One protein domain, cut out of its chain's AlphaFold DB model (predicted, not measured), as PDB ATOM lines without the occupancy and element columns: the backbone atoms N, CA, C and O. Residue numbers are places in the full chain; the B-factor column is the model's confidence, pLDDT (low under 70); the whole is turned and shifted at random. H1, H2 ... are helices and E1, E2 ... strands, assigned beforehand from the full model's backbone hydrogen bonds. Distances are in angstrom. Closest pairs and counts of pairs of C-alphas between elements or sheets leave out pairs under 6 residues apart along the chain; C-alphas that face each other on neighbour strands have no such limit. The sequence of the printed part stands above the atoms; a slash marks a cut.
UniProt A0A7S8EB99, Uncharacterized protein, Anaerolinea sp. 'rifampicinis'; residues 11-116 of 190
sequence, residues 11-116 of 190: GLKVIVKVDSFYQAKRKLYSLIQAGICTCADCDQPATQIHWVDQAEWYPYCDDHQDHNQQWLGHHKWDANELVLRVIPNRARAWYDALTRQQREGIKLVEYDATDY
ATOM      1  N   GLY A  11     -13.342 -21.665  12.360       78.06
ATOM      2  CA  GLY A  11     -12.619 -21.548  13.623       78.06
ATOM      3  C   GLY A  11     -13.555 -21.612  14.829       78.06
ATOM      4  O   GLY A  11     -14.778 -21.669  14.697       78.06
ATOM      5  N   LEU A  12     -12.977 -21.568  16.032       84.56
ATOM      6  CA  LEU A  12     -13.726 -21.504  17.285       84.56
ATOM      7  C   LEU A  12     -13.281 -20.310  18.128       84.56
ATOM      8  O   LEU A  12     -12.085 -20.088  18.328       84.56
ATOM      9  N   LYS A  13     -14.247 -19.550  18.637       85.69
ATOM     10  CA  LYS A  13     -14.009 -18.444  19.561       85.69
ATOM     11  C   LYS A  13     -14.757 -18.656  20.864       85.69
ATOM     12  O   LYS A  13     -15.837 -19.252  20.891       85.69
ATOM     13  N   VAL A  14     -14.190 -18.133  21.938       87.62
ATOM     14  CA  VAL A  14     -14.880 -17.978  23.213       87.62
ATOM     15  C   VAL A  14     -15.353 -16.534  23.344       87.62
ATOM     16  O   VAL A  14     -14.608 -15.601  23.049       87.62
ATOM     17  N   ILE A  15     -16.600 -16.361  23.766       88.56
ATOM     18  CA  ILE A  15     -17.185 -15.075  24.145       88.56
ATOM     19  C   ILE A  15     -17.467 -15.153  25.640       88.56
ATOM     20  O   ILE A  15     -18.203 -16.036  26.085       88.56
ATOM     21  N   VAL A  16     -16.877 -14.250  26.412       87.25
ATOM     22  CA  VAL A  16     -17.033 -14.167  27.864       87.25
ATOM     23  C   VAL A  16     -17.632 -12.815  28.208       87.25
ATOM     24  O   VAL A  16     -17.028 -11.786  27.925       87.25
ATOM     25  N   LYS A  17     -18.795 -12.810  28.858       89.44
ATOM     26  CA  LYS A  17     -19.368 -11.592  29.430       89.44
ATOM     27  C   LYS A  17     -18.472 -11.056  30.541       89.44
ATOM     28  O   LYS A  17     -18.011 -11.811  31.404       89.44
ATOM     29  N   VAL A  18     -18.233  -9.758  30.506       83.00
ATOM     30  CA  VAL A  18     -17.388  -9.030  31.451       83.00
ATOM     31  C   VAL A  18     -18.056  -7.696  31.758       83.00
ATOM     32  O   VAL A  18     -18.669  -7.114  30.884       83.00
ATOM     33  N   ASP A  19     -17.920  -7.205  32.980       83.06
ATOM     34  CA  ASP A  19     -18.521  -5.944  33.439       83.06
ATOM     35  C   ASP A  19     -17.451  -4.865  33.678       83.06
ATOM     36  O   ASP A  19     -17.736  -3.738  34.076       83.06
ATOM     37  N   SER A  20     -16.174  -5.225  33.515       78.69
ATOM     38  CA  SER A  20     -15.043  -4.317  33.692       78.69
ATOM     39  C   SER A  20     -13.783  -4.824  33.001       78.69
ATOM     40  O   SER A  20     -13.565  -6.030  32.845       78.69
ATOM     41  N   PHE A  21     -12.879  -3.890  32.710       74.00
ATOM     42  CA  PHE A  21     -11.530  -4.179  32.233       74.00
ATOM     43  C   PHE A  21     -10.783  -5.191  33.124       74.00
ATOM     44  O   PHE A  21     -10.207  -6.161  32.636       74.00
ATOM     45  N   TYR A  22     -10.824  -5.023  34.452       80.19
ATOM     46  CA  TYR A  22     -10.111  -5.919  35.370       80.19
ATOM     47  C   TYR A  22     -10.690  -7.336  35.401       80.19
ATOM     48  O   TYR A  22      -9.947  -8.306  35.571       80.19
ATOM     49  N   GLN A  23     -12.006  -7.484  35.233       82.81
ATOM     50  CA  GLN A  23     -12.627  -8.799  35.098       82.81
ATOM     51  C   GLN A  23     -12.219  -9.462  33.785       82.81
ATOM     52  O   GLN A  23     -11.839 -10.632  33.812       82.81
ATOM     53  N   ALA A  24     -12.218  -8.717  32.678       79.44
ATOM     54  CA  ALA A  24     -11.735  -9.203  31.391       79.44
ATOM     55  C   ALA A  24     -10.269  -9.641  31.464       79.44
ATOM     56  O   ALA A  24      -9.953 -10.767  31.085       79.44
ATOM     57  N   LYS A  25      -9.402  -8.839  32.093       80.31
ATOM     58  CA  LYS A  25      -8.003  -9.194  32.368       80.31
ATOM     59  C   LYS A  25      -7.884 -10.520  33.121       80.31
ATOM     60  O   LYS A  25      -7.168 -11.412  32.676       80.31
ATOM     61  N   ARG A  26      -8.596 -10.686  34.245       85.44
ATOM     62  CA  ARG A  26      -8.570 -11.944  35.020       85.44
ATOM     63  C   ARG A  26      -9.061 -13.137  34.198       85.44
ATOM     64  O   ARG A  26      -8.463 -14.209  34.271       85.44
ATOM     65  N   LYS A  27     -10.132 -12.959  33.418       86.88
ATOM     66  CA  LYS A  27     -10.671 -14.008  32.546       86.88
ATOM     67  C   LYS A  27      -9.660 -14.392  31.470       86.88
ATOM     68  O   LYS A  27      -9.374 -15.575  31.341       86.88
ATOM     69  N   LEU A  28      -9.048 -13.429  30.790       84.94
ATOM     70  CA  LEU A  28      -8.019 -13.678  29.784       84.94
ATOM     71  C   LEU A  28      -6.848 -14.503  30.350       84.94
ATOM     72  O   LEU A  28      -6.516 -15.539  29.779       84.94
ATOM     73  N   TYR A  29      -6.306 -14.133  31.519       86.31
ATOM     74  CA  TYR A  29      -5.268 -14.936  32.185       86.31
ATOM     75  C   TYR A  29      -5.733 -16.364  32.493       86.31
ATOM     76  O   TYR A  29      -4.980 -17.306  32.268       86.31
ATOM     77  N   SER A  30      -6.972 -16.546  32.964       89.88
ATOM     78  CA  SER A  30      -7.494 -17.888  33.254       89.88
ATOM     79  C   SER A  30      -7.629 -18.765  32.003       89.88
ATOM     80  O   SER A  30      -7.387 -19.965  32.069       89.88
ATOM     81  N   LEU A  31      -7.967 -18.174  30.852       90.00
ATOM     82  CA  LEU A  31      -8.099 -18.896  29.583       90.00
ATOM     83  C   LEU A  31      -6.719 -19.249  28.996       90.00
ATOM     84  O   LEU A  31      -6.542 -20.331  28.436       90.00
ATOM     85  N   ILE A  32      -5.725 -18.377  29.188       89.75
ATOM     86  CA  ILE A  32      -4.317 -18.656  28.860       89.75
ATOM     87  C   ILE A  32      -3.767 -19.778  29.742       89.75
ATOM     88  O   ILE A  32      -3.202 -20.735  29.225       89.75
ATOM     89  N   GLN A  33      -4.003 -19.730  31.055       90.31
ATOM     90  CA  GLN A  33      -3.603 -20.799  31.980       90.31
ATOM     91  C   GLN A  33      -4.288 -22.134  31.669       90.31
ATOM     92  O   GLN A  33      -3.675 -23.187  31.807       90.31
ATOM     93  N   ALA A  34      -5.539 -22.100  31.200       91.06
ATOM     94  CA  ALA A  34      -6.234 -23.282  30.694       91.06
ATOM     95  C   ALA A  34      -5.662 -23.798  29.357       91.06
ATOM     96  O   ALA A  34      -6.073 -24.852  28.874       91.06
ATOM     97  N   GLY A  35      -4.733 -23.063  28.737       91.19
ATOM     98  CA  GLY A  35      -4.073 -23.429  27.489       91.19
ATOM     99  C   GLY A  35      -5.013 -23.447  26.287       91.19
ATOM    100  O   GLY A  35      -4.733 -24.177  25.331       91.19
ATOM    101  N   ILE A  36      -6.132 -22.710  26.349       92.31
ATOM    102  CA  ILE A  36      -7.144 -22.701  25.287       92.31
ATOM    103  C   ILE A  36      -6.985 -21.528  24.324       92.31
ATOM    104  O   ILE A  36      -7.417 -21.653  23.186       92.31
ATOM    105  N   CYS A  37      -6.395 -20.406  24.743       87.50
ATOM    106  CA  CYS A  37      -6.188 -19.248  23.870       87.50
ATOM    107  C   CYS A  37      -5.099 -19.533  22.833       87.50
ATOM    108  O   CYS A  37      -4.053 -20.086  23.173       87.50
ATOM    109  N   THR A  38      -5.320 -19.117  21.586       82.50
ATOM    110  CA  THR A  38      -4.255 -19.108  20.574       82.50
ATOM    111  C   THR A  38      -3.411 -17.850  20.702       82.50
ATOM    112  O   THR A  38      -3.924 -16.804  21.104       82.50
ATOM    113  N   CYS A  39      -2.156 -17.938  20.277       78.81
ATOM    114  CA  CYS A  39      -1.352 -16.781  19.919       78.81
ATOM    115  C   CYS A  39      -2.100 -15.902  18.893       78.81
ATOM    116  O   CYS A  39      -2.902 -16.402  18.095       78.81
ATOM    117  N   ALA A  40      -1.854 -14.595  18.921       72.56
ATOM    118  CA  ALA A  40      -2.337 -13.666  17.907       72.56
ATOM    119  C   ALA A  40      -1.734 -13.994  16.527       72.56
ATOM    120  O   ALA A  40      -2.452 -14.007  15.530       72.56
ATOM    121  N   ASP A  41      -0.460 -14.395  16.494       67.38
ATOM    122  CA  ASP A  41       0.322 -14.524  15.252       67.38
ATOM    123  C   ASP A  41       0.446 -15.951  14.721       67.38
ATOM    124  O   ASP A  41       0.946 -16.183  13.622       67.38
ATOM    125  N   CYS A  42      -0.004 -16.935  15.495       70.88
ATOM    126  CA  CYS A  42       0.021 -18.330  15.083       70.88
ATOM    127  C   CYS A  42      -1.054 -19.149  15.808       70.88
ATOM    128  O   CYS A  42      -1.798 -18.645  16.647       70.88
ATOM    129  N   ASP A  43      -1.139 -20.443  15.505       72.44
ATOM    130  CA  ASP A  43      -2.094 -21.350  16.157       72.44
ATOM    131  C   ASP A  43      -1.511 -22.081  17.384       72.44
ATOM    132  O   ASP A  43      -2.142 -22.987  17.934       72.44
ATOM    133  N   GLN A  44      -0.322 -21.676  17.853       81.19
ATOM    134  CA  GLN A  44       0.234 -22.175  19.113       81.19
ATOM    135  C   GLN A  44      -0.540 -21.628  20.322       81.19
ATOM    136  O   GLN A  44      -1.154 -20.560  20.234       81.19
ATOM    137  N   PRO A  45      -0.512 -22.326  21.470       86.25
ATOM    138  CA  PRO A  45      -1.078 -21.808  22.706       86.25
ATOM    139  C   PRO A  45      -0.398 -20.503  23.115       86.25
ATOM    140  O   PRO A  45       0.829 -20.413  23.127       86.25
ATOM    141  N   ALA A  46      -1.196 -19.511  23.492       87.56
ATOM    142  CA  ALA A  46      -0.658 -18.325  24.133       87.56
ATOM    143  C   ALA A  46      -0.173 -18.654  25.549       87.56
ATOM    144  O   ALA A  46      -0.814 -19.415  26.276       87.56
ATOM    145  N   THR A  47       0.943 -18.051  25.936       88.38
ATOM    146  CA  THR A  47       1.606 -18.168  27.240       88.38
ATOM    147  C   THR A  47       1.594 -16.840  27.998       88.38
ATOM    148  O   THR A  47       1.658 -16.827  29.226       88.38
ATOM    149  N   GLN A  48       1.444 -15.720  27.288       82.06
ATOM    150  CA  GLN A  48       1.522 -14.373  27.845       82.06
ATOM    151  C   GLN A  48       0.533 -13.405  27.186       82.06
ATOM    152  O   GLN A  48      -0.123 -13.738  26.200       82.06
ATOM    153  N   ILE A  49       0.412 -12.202  27.757       78.25
ATOM    154  CA  ILE A  49      -0.427 -11.118  27.233       78.25
ATOM    155  C   ILE A  49       0.431  -9.867  27.077       78.25
ATOM    156  O   ILE A  49       1.014  -9.403  28.060       78.25
ATOM    157  N   HIS A  50       0.437  -9.285  25.884       74.38
ATOM    158  CA  HIS A  50       0.942  -7.937  25.657       74.38
ATOM    159  C   HIS A  50      -0.187  -6.906  25.750       74.38
ATOM    160  O   HIS A  50      -1.332  -7.194  25.396       74.38
ATOM    161  N   TRP A  51       0.144  -5.715  26.246       69.44
ATOM    162  CA  TRP A  51      -0.806  -4.651  26.561       69.44
ATOM    163  C   TRP A  51      -0.435  -3.396  25.787       69.44
ATOM    164  O   TRP A  51       0.634  -2.841  26.034       69.44
ATOM    165  N   VAL A  52      -1.342  -2.926  24.933       59.00
ATOM    166  CA  VAL A  52      -1.217  -1.623  24.273       59.00
ATOM    167  C   VAL A  52      -2.310  -0.717  24.853       59.00
ATOM    168  O   VAL A  52      -3.509  -0.971  24.738       59.00
ATOM    169  N   ASP A  53      -1.879   0.278  25.629       58.34
ATOM    170  CA  ASP A  53      -2.672   1.422  26.104       58.34
ATOM    171  C   ASP A  53      -4.015   1.142  26.813       58.34
ATOM    172  O   ASP A  53      -4.978   1.891  26.675       58.34
ATOM    173  N   GLN A  54      -4.084   0.099  27.652       54.84
ATOM    174  CA  GLN A  54      -5.259  -0.265  28.483       54.84
ATOM    175  C   GLN A  54      -6.564  -0.561  27.711       54.84
ATOM    176  O   GLN A  54      -7.563  -0.921  28.335       54.84
ATOM    177  N   ALA A  55      -6.569  -0.456  26.384       53.78
ATOM    178  CA  ALA A  55      -7.716  -0.730  25.521       53.78
ATOM    179  C   ALA A  55      -7.528  -1.999  24.679       53.78
ATOM    180  O   ALA A  55      -8.522  -2.578  24.234       53.78
ATOM    181  N   GLU A  56      -6.281  -2.444  24.500       57.38
ATOM    182  CA  GLU A  56      -5.915  -3.536  23.604       57.38
ATOM    183  C   GLU A  56      -5.061  -4.583  24.337       57.38
ATOM    184  O   GLU A  56      -4.167  -4.269  25.135       57.38
ATOM    185  N   TRP A  57      -5.363  -5.856  24.082       67.19
ATOM    186  CA  TRP A  57      -4.694  -7.012  24.678       67.19
ATOM    187  C   TRP A  57      -4.408  -8.079  23.623       67.19
ATOM    188  O   TRP A  57      -5.282  -8.428  22.831       67.19
ATOM    189  N   TYR A  58      -3.203  -8.647  23.662       69.12
ATOM    190  CA  TYR A  58      -2.758  -9.639  22.682       69.12
ATOM    191  C   TYR A  58      -2.219 -10.885  23.380       69.12
ATOM    192  O   TYR A  58      -1.198 -10.799  24.067       69.12
ATOM    193  N   PRO A  59      -2.894 -12.040  23.258       78.31
ATOM    194  CA  PRO A  59      -2.349 -13.303  23.730       78.31
ATOM    195  C   PRO A  59      -1.216 -13.749  22.790       78.31
ATOM    196  O   PRO A  59      -1.451 -13.939  21.602       78.31
ATOM    197  N   TYR A  60      -0.002 -13.952  23.305       79.31
ATOM    198  CA  TYR A  60       1.155 -14.415  22.521       79.31
ATOM    199  C   TYR A  60       1.731 -15.711  23.066       79.31
ATOM    200  O   TYR A  60       1.646 -15.971  24.265       79.31
ATOM    201  N   CYS A  61       2.348 -16.499  22.186       82.12
ATOM    202  CA  CYS A  61       3.307 -17.527  22.581       82.12
ATOM    203  C   CYS A  61       4.706 -16.918  22.780       82.12
ATOM    204  O   CYS A  61       4.943 -15.753  22.454       82.12
ATOM    205  N   ASP A  62       5.640 -17.724  23.274       81.94
ATOM    206  CA  ASP A  62       6.999 -17.272  23.597       81.94
ATOM    207  C   ASP A  62       7.791 -16.819  22.352       81.94
ATOM    208  O   ASP A  62       8.643 -15.941  22.453       81.94
ATOM    209  N   ASP A  63       7.455 -17.347  21.168       77.81
ATOM    210  CA  ASP A  63       8.158 -17.052  19.907       77.81
ATOM    211  C   ASP A  63       7.756 -15.729  19.214       77.81
ATOM    212  O   ASP A  63       8.474 -15.272  18.329       77.81
ATOM    213  N   HIS A  64       6.618 -15.115  19.569       69.69
ATOM    214  CA  HIS A  64       6.033 -13.973  18.831       69.69
ATOM    215  C   HIS A  64       5.945 -12.682  19.659       69.69
ATOM    216  O   HIS A  64       5.113 -11.817  19.403       69.69
ATOM    217  N   GLN A  65       6.780 -12.533  20.686       65.19
ATOM    218  CA  GLN A  65       6.779 -11.322  21.500       65.19
ATOM    219  C   GLN A  65       7.354 -10.131  20.716       65.19
ATOM    220  O   GLN A  65       8.567 -10.030  20.554       65.19
ATOM    221  N   ASP A  66       6.504  -9.200  20.283       59.94
ATOM    222  CA  ASP A  66       6.953  -7.921  19.728       59.94
ATOM    223  C   ASP A  66       6.385  -6.746  20.531       59.94
ATOM    224  O   ASP A  66       5.178  -6.590  20.713       59.94
ATOM    225  N   HIS A  67       7.296  -5.927  21.050       53.56
ATOM    226  CA  HIS A  67       7.007  -4.801  21.932       53.56
ATOM    227  C   HIS A  67       6.774  -3.478  21.190       53.56
ATOM    228  O   HIS A  67       6.417  -2.492  21.831       53.56
ATOM    229  N   ASN A  68       6.997  -3.434  19.873       48.78
ATOM    230  CA  ASN A  68       6.954  -2.201  19.079       48.78
ATOM    231  C   ASN A  68       5.688  -2.073  18.217       48.78
ATOM    232  O   ASN A  68       5.621  -1.204  17.345       48.78
ATOM    233  N   GLN A  69       4.690  -2.930  18.428       51.09
ATOM    234  CA  GLN A  69       3.548  -3.031  17.526       51.09
ATOM    235  C   GLN A  69       2.353  -2.189  17.989       51.09
ATOM    236  O   GLN A  69       1.914  -2.264  19.132       51.09
ATOM    237  N   GLN A  70       1.797  -1.418  17.054       40.16
ATOM    238  CA  GLN A  70       0.495  -0.751  17.153       40.16
ATOM    239  C   GLN A  70      -0.396  -1.296  16.039       40.16
ATOM    240  O   GLN A  70       0.086  -1.478  14.916       40.16
ATOM    241  N   TRP A  71      -1.678  -1.562  16.317       50.41
ATOM    242  CA  TRP A  71      -2.554  -2.220  15.344       50.41
ATOM    243  C   TRP A  71      -3.763  -1.396  14.891       50.41
ATOM    244  O   TRP A  71      -4.320  -0.581  15.617       50.41
ATOM    245  N   LEU A  72      -4.178  -1.666  13.648       35.75
ATOM    246  CA  LEU A  72      -5.424  -1.237  13.020       35.75
ATOM    247  C   LEU A  72      -6.305  -2.488  12.846       35.75
ATOM    248  O   LEU A  72      -6.279  -3.107  11.787       35.75
ATOM    249  N   GLY A  73      -7.063  -2.874  13.882       35.84
ATOM    250  CA  GLY A  73      -8.146  -3.859  13.734       35.84
ATOM    251  C   GLY A  73      -8.530  -4.703  14.968       35.84
ATOM    252  O   GLY A  73      -7.742  -5.266  15.706       35.84
ATOM    253  N   HIS A  74      -9.825  -4.866  15.170       38.91
ATOM    254  CA  HIS A  74     -10.450  -6.022  15.827       38.91
ATOM    255  C   HIS A  74     -10.215  -6.397  17.301       38.91
ATOM    256  O   HIS A  74     -10.823  -7.377  17.722       38.91
ATOM    257  N   HIS A  75      -9.568  -5.589  18.142       46.41
ATOM    258  CA  HIS A  75      -9.817  -5.662  19.594       46.41
ATOM    259  C   HIS A  75      -9.963  -4.285  20.238       46.41
ATOM    260  O   HIS A  75      -9.300  -3.965  21.215       46.41
ATOM    261  N   LYS A  76     -10.925  -3.490  19.753       43.72
ATOM    262  CA  LYS A  76     -11.501  -2.468  20.628       43.72
ATOM    263  C   LYS A  76     -12.194  -3.219  21.761       43.72
ATOM    264  O   LYS A  76     -13.118  -3.983  21.485       43.72
ATOM    265  N   TRP A  77     -11.731  -3.053  22.997       43.50
ATOM    266  CA  TRP A  77     -12.476  -3.483  24.178       43.50
ATOM    267  C   TRP A  77     -13.960  -3.110  24.012       43.50
ATOM    268  O   TRP A  77     -14.305  -1.930  23.915       43.50
ATOM    269  N   ASP A  78     -14.822  -4.125  23.925       56.69
ATOM    270  CA  ASP A  78     -16.252  -3.953  24.138       56.69
ATOM    271  C   ASP A  78     -16.461  -4.014  25.648       56.69
ATOM    272  O   ASP A  78     -16.001  -4.950  26.311       56.69
ATOM    273  N   ALA A  79     -17.123  -2.999  26.204       61.50
ATOM    274  CA  ALA A  79     -17.302  -2.857  27.642       61.50
ATOM    275  C   ALA A  79     -17.923  -4.101  28.298       61.50
ATOM    276  O   ALA A  79     -17.703  -4.318  29.489       61.50
ATOM    277  N   ASN A  80     -18.643  -4.916  27.517       74.56
ATOM    278  CA  ASN A  80     -19.461  -6.009  28.026       74.56
ATOM    279  C   ASN A  80     -18.986  -7.418  27.624       74.56
ATOM    280  O   ASN A  80     -19.483  -8.407  28.173       74.56
ATOM    281  N   GLU A  81     -18.057  -7.549  26.669       80.50
ATOM    282  CA  GLU A  81     -17.640  -8.854  26.141       80.50
ATOM    283  C   GLU A  81     -16.130  -8.941  25.870       80.50
ATOM    284  O   GLU A  81     -15.509  -8.078  25.254       80.50
ATOM    285  N   LEU A  82     -15.540 -10.054  26.303       78.25
ATOM    286  CA  LEU A  82     -14.205 -10.501  25.931       78.25
ATOM    287  C   LEU A  82     -14.346 -11.611  24.892       78.25
ATOM    288  O   LEU A  82     -14.911 -12.668  25.181       78.25
ATOM    289  N   VAL A  83     -13.802 -11.388  23.699       80.19
ATOM    290  CA  VAL A  83     -13.878 -12.345  22.595       80.19
ATOM    291  C   VAL A  83     -12.479 -12.783  22.195       80.19
ATOM    292  O   VAL A  83     -11.646 -11.941  21.878       80.19
ATOM    293  N   LEU A  84     -12.219 -14.091  22.193       79.94
ATOM    294  CA  LEU A  84     -10.891 -14.643  21.916       79.94
ATOM    295  C   LEU A  84     -10.971 -15.855  21.000       79.94
ATOM    296  O   LEU A  84     -11.855 -16.702  21.149       79.94
ATOM    297  N   ARG A  85      -9.997 -15.972  20.099       82.25
ATOM    298  CA  ARG A  85      -9.749 -17.213  19.366       82.25
ATOM    299  C   ARG A  85      -9.227 -18.275  20.315       82.25
ATOM    300  O   ARG A  85      -8.427 -17.991  21.211       82.25
ATOM    301  N   VAL A  86      -9.663 -19.503  20.091       85.69
ATOM    302  CA  VAL A  86      -9.274 -20.624  20.934       85.69
ATOM    303  C   VAL A  86      -8.907 -21.849  20.110       85.69
ATOM    304  O   VAL A  86      -9.397 -22.053  19.003       85.69
ATOM    305  N   ILE A  87      -8.061 -22.698  20.686       87.38
ATOM    306  CA  ILE A  87      -7.684 -23.996  20.134       87.38
ATOM    307  C   ILE A  87      -8.905 -24.921  20.250       87.38
ATOM    308  O   ILE A  87      -9.273 -25.277  21.376       87.38
ATOM    309  N   PRO A  88      -9.535 -25.354  19.138       87.19
ATOM    310  CA  PRO A  88     -10.876 -25.936  19.179       87.19
ATOM    311  C   PRO A  88     -11.024 -27.135  20.122       87.19
ATOM    312  O   PRO A  88     -11.921 -27.157  20.963       87.19
ATOM    313  N   ASN A  89     -10.111 -28.107  20.036       90.12
ATOM    314  CA  ASN A  89     -10.183 -29.327  20.847       90.12
ATOM    315  C   ASN A  89     -10.001 -29.037  22.343       90.12
ATOM    316  O   ASN A  89     -10.723 -29.584  23.175       90.12
ATOM    317  N   ARG A  90      -9.068 -28.140  22.688       93.00
ATOM    318  CA  ARG A  90      -8.809 -27.758  24.082       93.00
ATOM    319  C   ARG A  90      -9.960 -26.947  24.658       93.00
ATOM    320  O   ARG A  90     -10.361 -27.177  25.790       93.00
ATOM    321  N   ALA A  91     -10.521 -26.039  23.865       92.38
ATOM    322  CA  ALA A  91     -11.623 -25.195  24.289       92.38
ATOM    323  C   ALA A  91     -12.919 -25.982  24.502       92.38
ATOM    324  O   ALA A  91     -13.618 -25.722  25.477       92.38
ATOM    325  N   ARG A  92     -13.218 -26.970  23.644       94.56
ATOM    326  CA  ARG A  92     -14.357 -27.881  23.847       94.56
ATOM    327  C   ARG A  92     -14.186 -28.690  25.136       94.56
ATOM    328  O   ARG A  92     -15.054 -28.621  25.996       94.56
ATOM    329  N   ALA A  93     -13.032 -29.336  25.327       94.56
ATOM    330  CA  ALA A  93     -12.743 -30.099  26.545       94.56
ATOM    331  C   ALA A  93     -12.808 -29.235  27.819       94.56
ATOM    332  O   ALA A  93     -13.396 -29.637  28.821       94.56
ATOM    333  N   TRP A  94     -12.243 -28.027  27.770       95.44
ATOM    334  CA  TRP A  94     -12.323 -27.058  28.861       95.44
ATOM    335  C   TRP A  94     -13.767 -26.655  29.160       95.44
ATOM    336  O   TRP A  94     -14.181 -26.707  30.315       95.44
ATOM    337  N   TYR A  95     -14.544 -26.291  28.136       94.75
ATOM    338  CA  TYR A  95     -15.934 -25.867  28.298       94.75
ATOM    339  C   TYR A  95     -16.791 -26.991  28.885       94.75
ATOM    340  O   TYR A  95     -17.604 -26.743  29.776       94.75
ATOM    341  N   ASP A  96     -16.561 -28.230  28.450       95.50
ATOM    342  CA  ASP A  96     -17.267 -29.410  28.941       95.50
ATOM    343  C   ASP A  96     -16.952 -29.729  30.409       95.50
ATOM    344  O   ASP A  96     -17.837 -30.175  31.142       95.50
ATOM    345  N   ALA A  97     -15.744 -29.409  30.877       95.44
ATOM    346  CA  ALA A  97     -15.343 -29.573  32.273       95.44
ATOM    347  C   ALA A  97     -15.937 -28.516  33.229       95.44
ATOM    348  O   ALA A  97     -15.920 -28.712  34.445       95.44
ATOM    349  N   LEU A  98     -16.470 -27.399  32.718       93.25
ATOM    350  CA  LEU A  98     -17.064 -26.349  33.551       93.25
ATOM    351  C   LEU A  98     -18.426 -26.770  34.116       93.25
ATOM    352  O   LEU A  98     -19.286 -27.283  33.390       93.25
ATOM    353  N   THR A  99     -18.676 -26.434  35.383       94.62
ATOM    354  CA  THR A  99     -20.014 -26.533  35.981       94.62
ATOM    355  C   THR A  99     -20.983 -25.545  35.330       94.62
ATOM    356  O   THR A  99     -20.582 -24.540  34.739       94.62
ATOM    357  N   ARG A 100     -22.294 -25.776  35.484       91.75
ATOM    358  CA  ARG A 100     -23.329 -24.881  34.936       91.75
ATOM    359  C   ARG A 100     -23.149 -23.424  35.379       91.75
ATOM    360  O   ARG A 100     -23.324 -22.529  34.562       91.75
ATOM    361  N   GLN A 101     -22.770 -23.201  36.637       90.69
ATOM    362  CA  GLN A 101     -22.522 -21.862  37.175       90.69
ATOM    363  C   GLN A 101     -21.265 -21.224  36.567       90.69
ATOM    364  O   GLN A 101     -21.256 -20.040  36.263       90.69
ATOM    365  N   GLN A 102     -20.208 -22.005  36.325       88.12
ATOM    366  CA  GLN A 102     -18.986 -21.498  35.690       88.12
ATOM    367  C   GLN A 102     -19.181 -21.141  34.212       88.12
ATOM    368  O   GLN A 102     -18.488 -20.258  33.712       88.12
ATOM    369  N   ARG A 103     -20.113 -21.809  33.518       91.31
ATOM    370  CA  ARG A 103     -20.468 -21.504  32.121       91.31
ATOM    371  C   ARG A 103     -21.336 -20.255  31.975       91.31
ATOM    372  O   ARG A 103     -21.540 -19.801  30.850       91.31
ATOM    373  N   GLU A 104     -21.871 -19.708  33.064       91.69
ATOM    374  CA  GLU A 104     -22.711 -18.517  32.996       91.69
ATOM    375  C   GLU A 104     -21.936 -17.348  32.369       91.69
ATOM    376  O   GLU A 104     -20.832 -17.004  32.786       91.69
ATOM    377  N   GLY A 105     -22.497 -16.776  31.300       87.56
ATOM    378  CA  GLY A 105     -21.844 -15.715  30.535       87.56
ATOM    379  C   GLY A 105     -20.711 -16.176  29.609       87.56
ATOM    380  O   GLY A 105     -20.072 -15.317  29.011       87.56
ATOM    381  N   ILE A 106     -20.472 -17.482  29.442       92.62
ATOM    382  CA  ILE A 106     -19.455 -18.031  28.531       92.62
ATOM    383  C   ILE A 106     -20.130 -18.770  27.373       92.62
ATOM    384  O   ILE A 106     -20.908 -19.708  27.575       92.62
ATOM    385  N   LYS A 107     -19.787 -18.388  26.143       93.00
ATOM    386  CA  LYS A 107     -20.219 -19.061  24.914       93.00
ATOM    387  C   LYS A 107     -19.015 -19.530  24.116       93.00
ATOM    388  O   LYS A 107     -18.029 -18.810  23.997       93.00
ATOM    389  N   LEU A 108     -19.143 -20.709  23.524       91.75
ATOM    390  CA  LEU A 108     -18.217 -21.239  22.535       91.75
ATOM    391  C   LEU A 108     -18.929 -21.191  21.182       91.75
ATOM    392  O   LEU A 108     -20.011 -21.761  21.046       91.75
ATOM    393  N   VAL A 109     -18.385 -20.445  20.224       88.50
ATOM    394  CA  VAL A 109     -19.074 -20.126  18.967       88.50
ATOM    395  C   VAL A 109     -18.147 -20.397  17.795       88.50
ATOM    396  O   VAL A 109     -16.980 -20.008  17.812       88.50
ATOM    397  N   GLU A 110     -18.670 -21.077  16.782       84.31
ATOM    398  CA  GLU A 110     -17.980 -21.250  15.507       84.31
ATOM    399  C   GLU A 110     -18.009 -19.941  14.724       84.31
ATOM    400  O   GLU A 110     -18.988 -19.193  14.759       84.31
ATOM    401  N   TYR A 111     -16.918 -19.632  14.043       71.69
ATOM    402  CA  TYR A 111     -16.800 -18.403  13.271       71.69
ATOM    403  C   TYR A 111     -16.016 -18.664  11.988       71.69
ATOM    404  O   TYR A 111     -15.296 -19.660  11.892       71.69
ATOM    405  N   ASP A 112     -16.163 -17.783  11.003       69.94
ATOM    406  CA  ASP A 112     -15.325 -17.840   9.811       69.94
ATOM    407  C   ASP A 112     -13.920 -17.360  10.189       69.94
ATOM    408  O   ASP A 112     -13.712 -16.194  10.496       69.94
ATOM    409  N   ALA A 113     -12.953 -18.268  10.250       60.38
ATOM    410  CA  ALA A 113     -11.567 -18.012  10.626       60.38
ATOM    411  C   ALA A 113     -10.886 -16.992   9.717       60.38
ATOM    412  O   ALA A 113      -9.920 -16.370  10.151       60.38
ATOM    413  N   THR A 114     -11.423 -16.761   8.514       53.94
ATOM    414  CA  THR A 114     -11.005 -15.640   7.672       53.94
ATOM    415  C   THR A 114     -11.280 -14.286   8.317       53.94
ATOM    416  O   THR A 114     -10.573 -13.354   7.977       53.94
ATOM    417  N   ASP A 115     -12.231 -14.181   9.256       48.66
ATOM    418  CA  ASP A 115     -12.563 -12.953   9.995       48.66
ATOM    419  C   ASP A 115     -11.571 -12.633  11.128       48.66
ATOM    420  O   ASP A 115     -11.658 -11.559  11.726       48.66
ATOM    421  N   TYR A 116     -10.657 -13.549  11.475       52.75
ATOM    422  CA  TYR A 116      -9.657 -13.322  12.523       52.75
ATOM    423  C   TYR A 116      -8.235 -13.405  11.971       52.75
ATOM    424  O   TYR A 116      -7.695 -14.486  11.728       52.75
TER     425      TYR A 116
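What this domain is: This is residues 11 to 116 of the 190 residues of an uncharacterized protein of Anaerolinea sp. 'rifampicinis' (UniProt A0A7S8EB99). A small three-stranded sheet, E4, E1, E5, makes a wall with two separate helices over one face, H1 over the E4 and E1 side and H2 over the E1 and E5 side. A separate two-stranded hairpin, E2 and E3, stands past the E4 edge beside H1, strung on long loops, and residues 96 to 102 stick out at the other end. The printed part has 106 residues, with the order E1 H1 E2 E3 E4 H2 E5 along the chain; both sheets are antiparallel, and the class is mixed, helices and strands, with under half of the residues in named elements. It is compact, with a radius of gyration of the C-alphas of 13.1 A and spans of 41 by 27 by 25 A.

How they stand to each other: Begin at E1, residues 11 to 17, the inner strand of the larger sheet, which is only just strongly twisted, its C-alphas up to 4.1 A off the best plane. On one side of it look for E5, residues 106 to 112, antiparallel at 146 degrees, with N 13 and O 109 within hydrogen-bond range at 2.9 A. On the other side is E4, residues 81 to 85, antiparallel at 158 degrees, with N 16 and O 82 at 2.8 A. H1, residues 21 to 33, is on this sheet at a height of 9.8 A, along the strands, at 25 degrees to E4 on the local plane; its closest C-alphas to E4 are those of Ala 24 and Leu 82, 6.1 A apart. H2, residues 88 to 97, is on the same face, its height 9.9 A, at 26 degrees to E1 on the local plane; the C-alphas of Leu 12 and Pro 88 come closest, 5.6 A. H1 and H2 on one face of the sheet E4, E1, E5 make two layers, one of helices and one of strands, and H1 and H2 are apart. E4, H2 and E5 form a split strand-helix-strand unit, two strands running the same way with E1 between them, its crossover right-handed. E2, residues 48 to 52, and E3, residues 56 to 60, form a hairpin at 153 degrees, with N 50 and O 58 at 2.9 A. The closest C-alphas of H1 and E2 are those of Ile 32 and Gln 48, 7.3 A apart, while E3 and E4 are apart. In H1 and H2 every O i to N i+4 pair is within hydrogen-bond range.

Where its parts are: Find C-alpha 11 at (-12.619, -21.548, 13.623); from there E1 runs 19.9 A to C-alpha 17. Find C-alpha 21 at (-11.530, -4.179, 32.233), where H1 begins its 18.4 A. E2 measures 13.5 A, E3 13.0 A, E4 13.3 A and H2 14.3 A. E5 runs 19.2 A and ends at C-alpha 112, (-15.325, -17.840, 9.811).

The domain as a whole: The farthest two C-alphas, those of Asn 68 and Arg 100, are 41.0 A apart, and the printed part has no cut. The links H1 to E2, 14 residues, and E3 to E4, 20 residues, are long. Mean pLDDT of the printed part is 76.8; look for values under 70 at residue 41 and residues 51 to 58, 64 to 79 and 112 to 116.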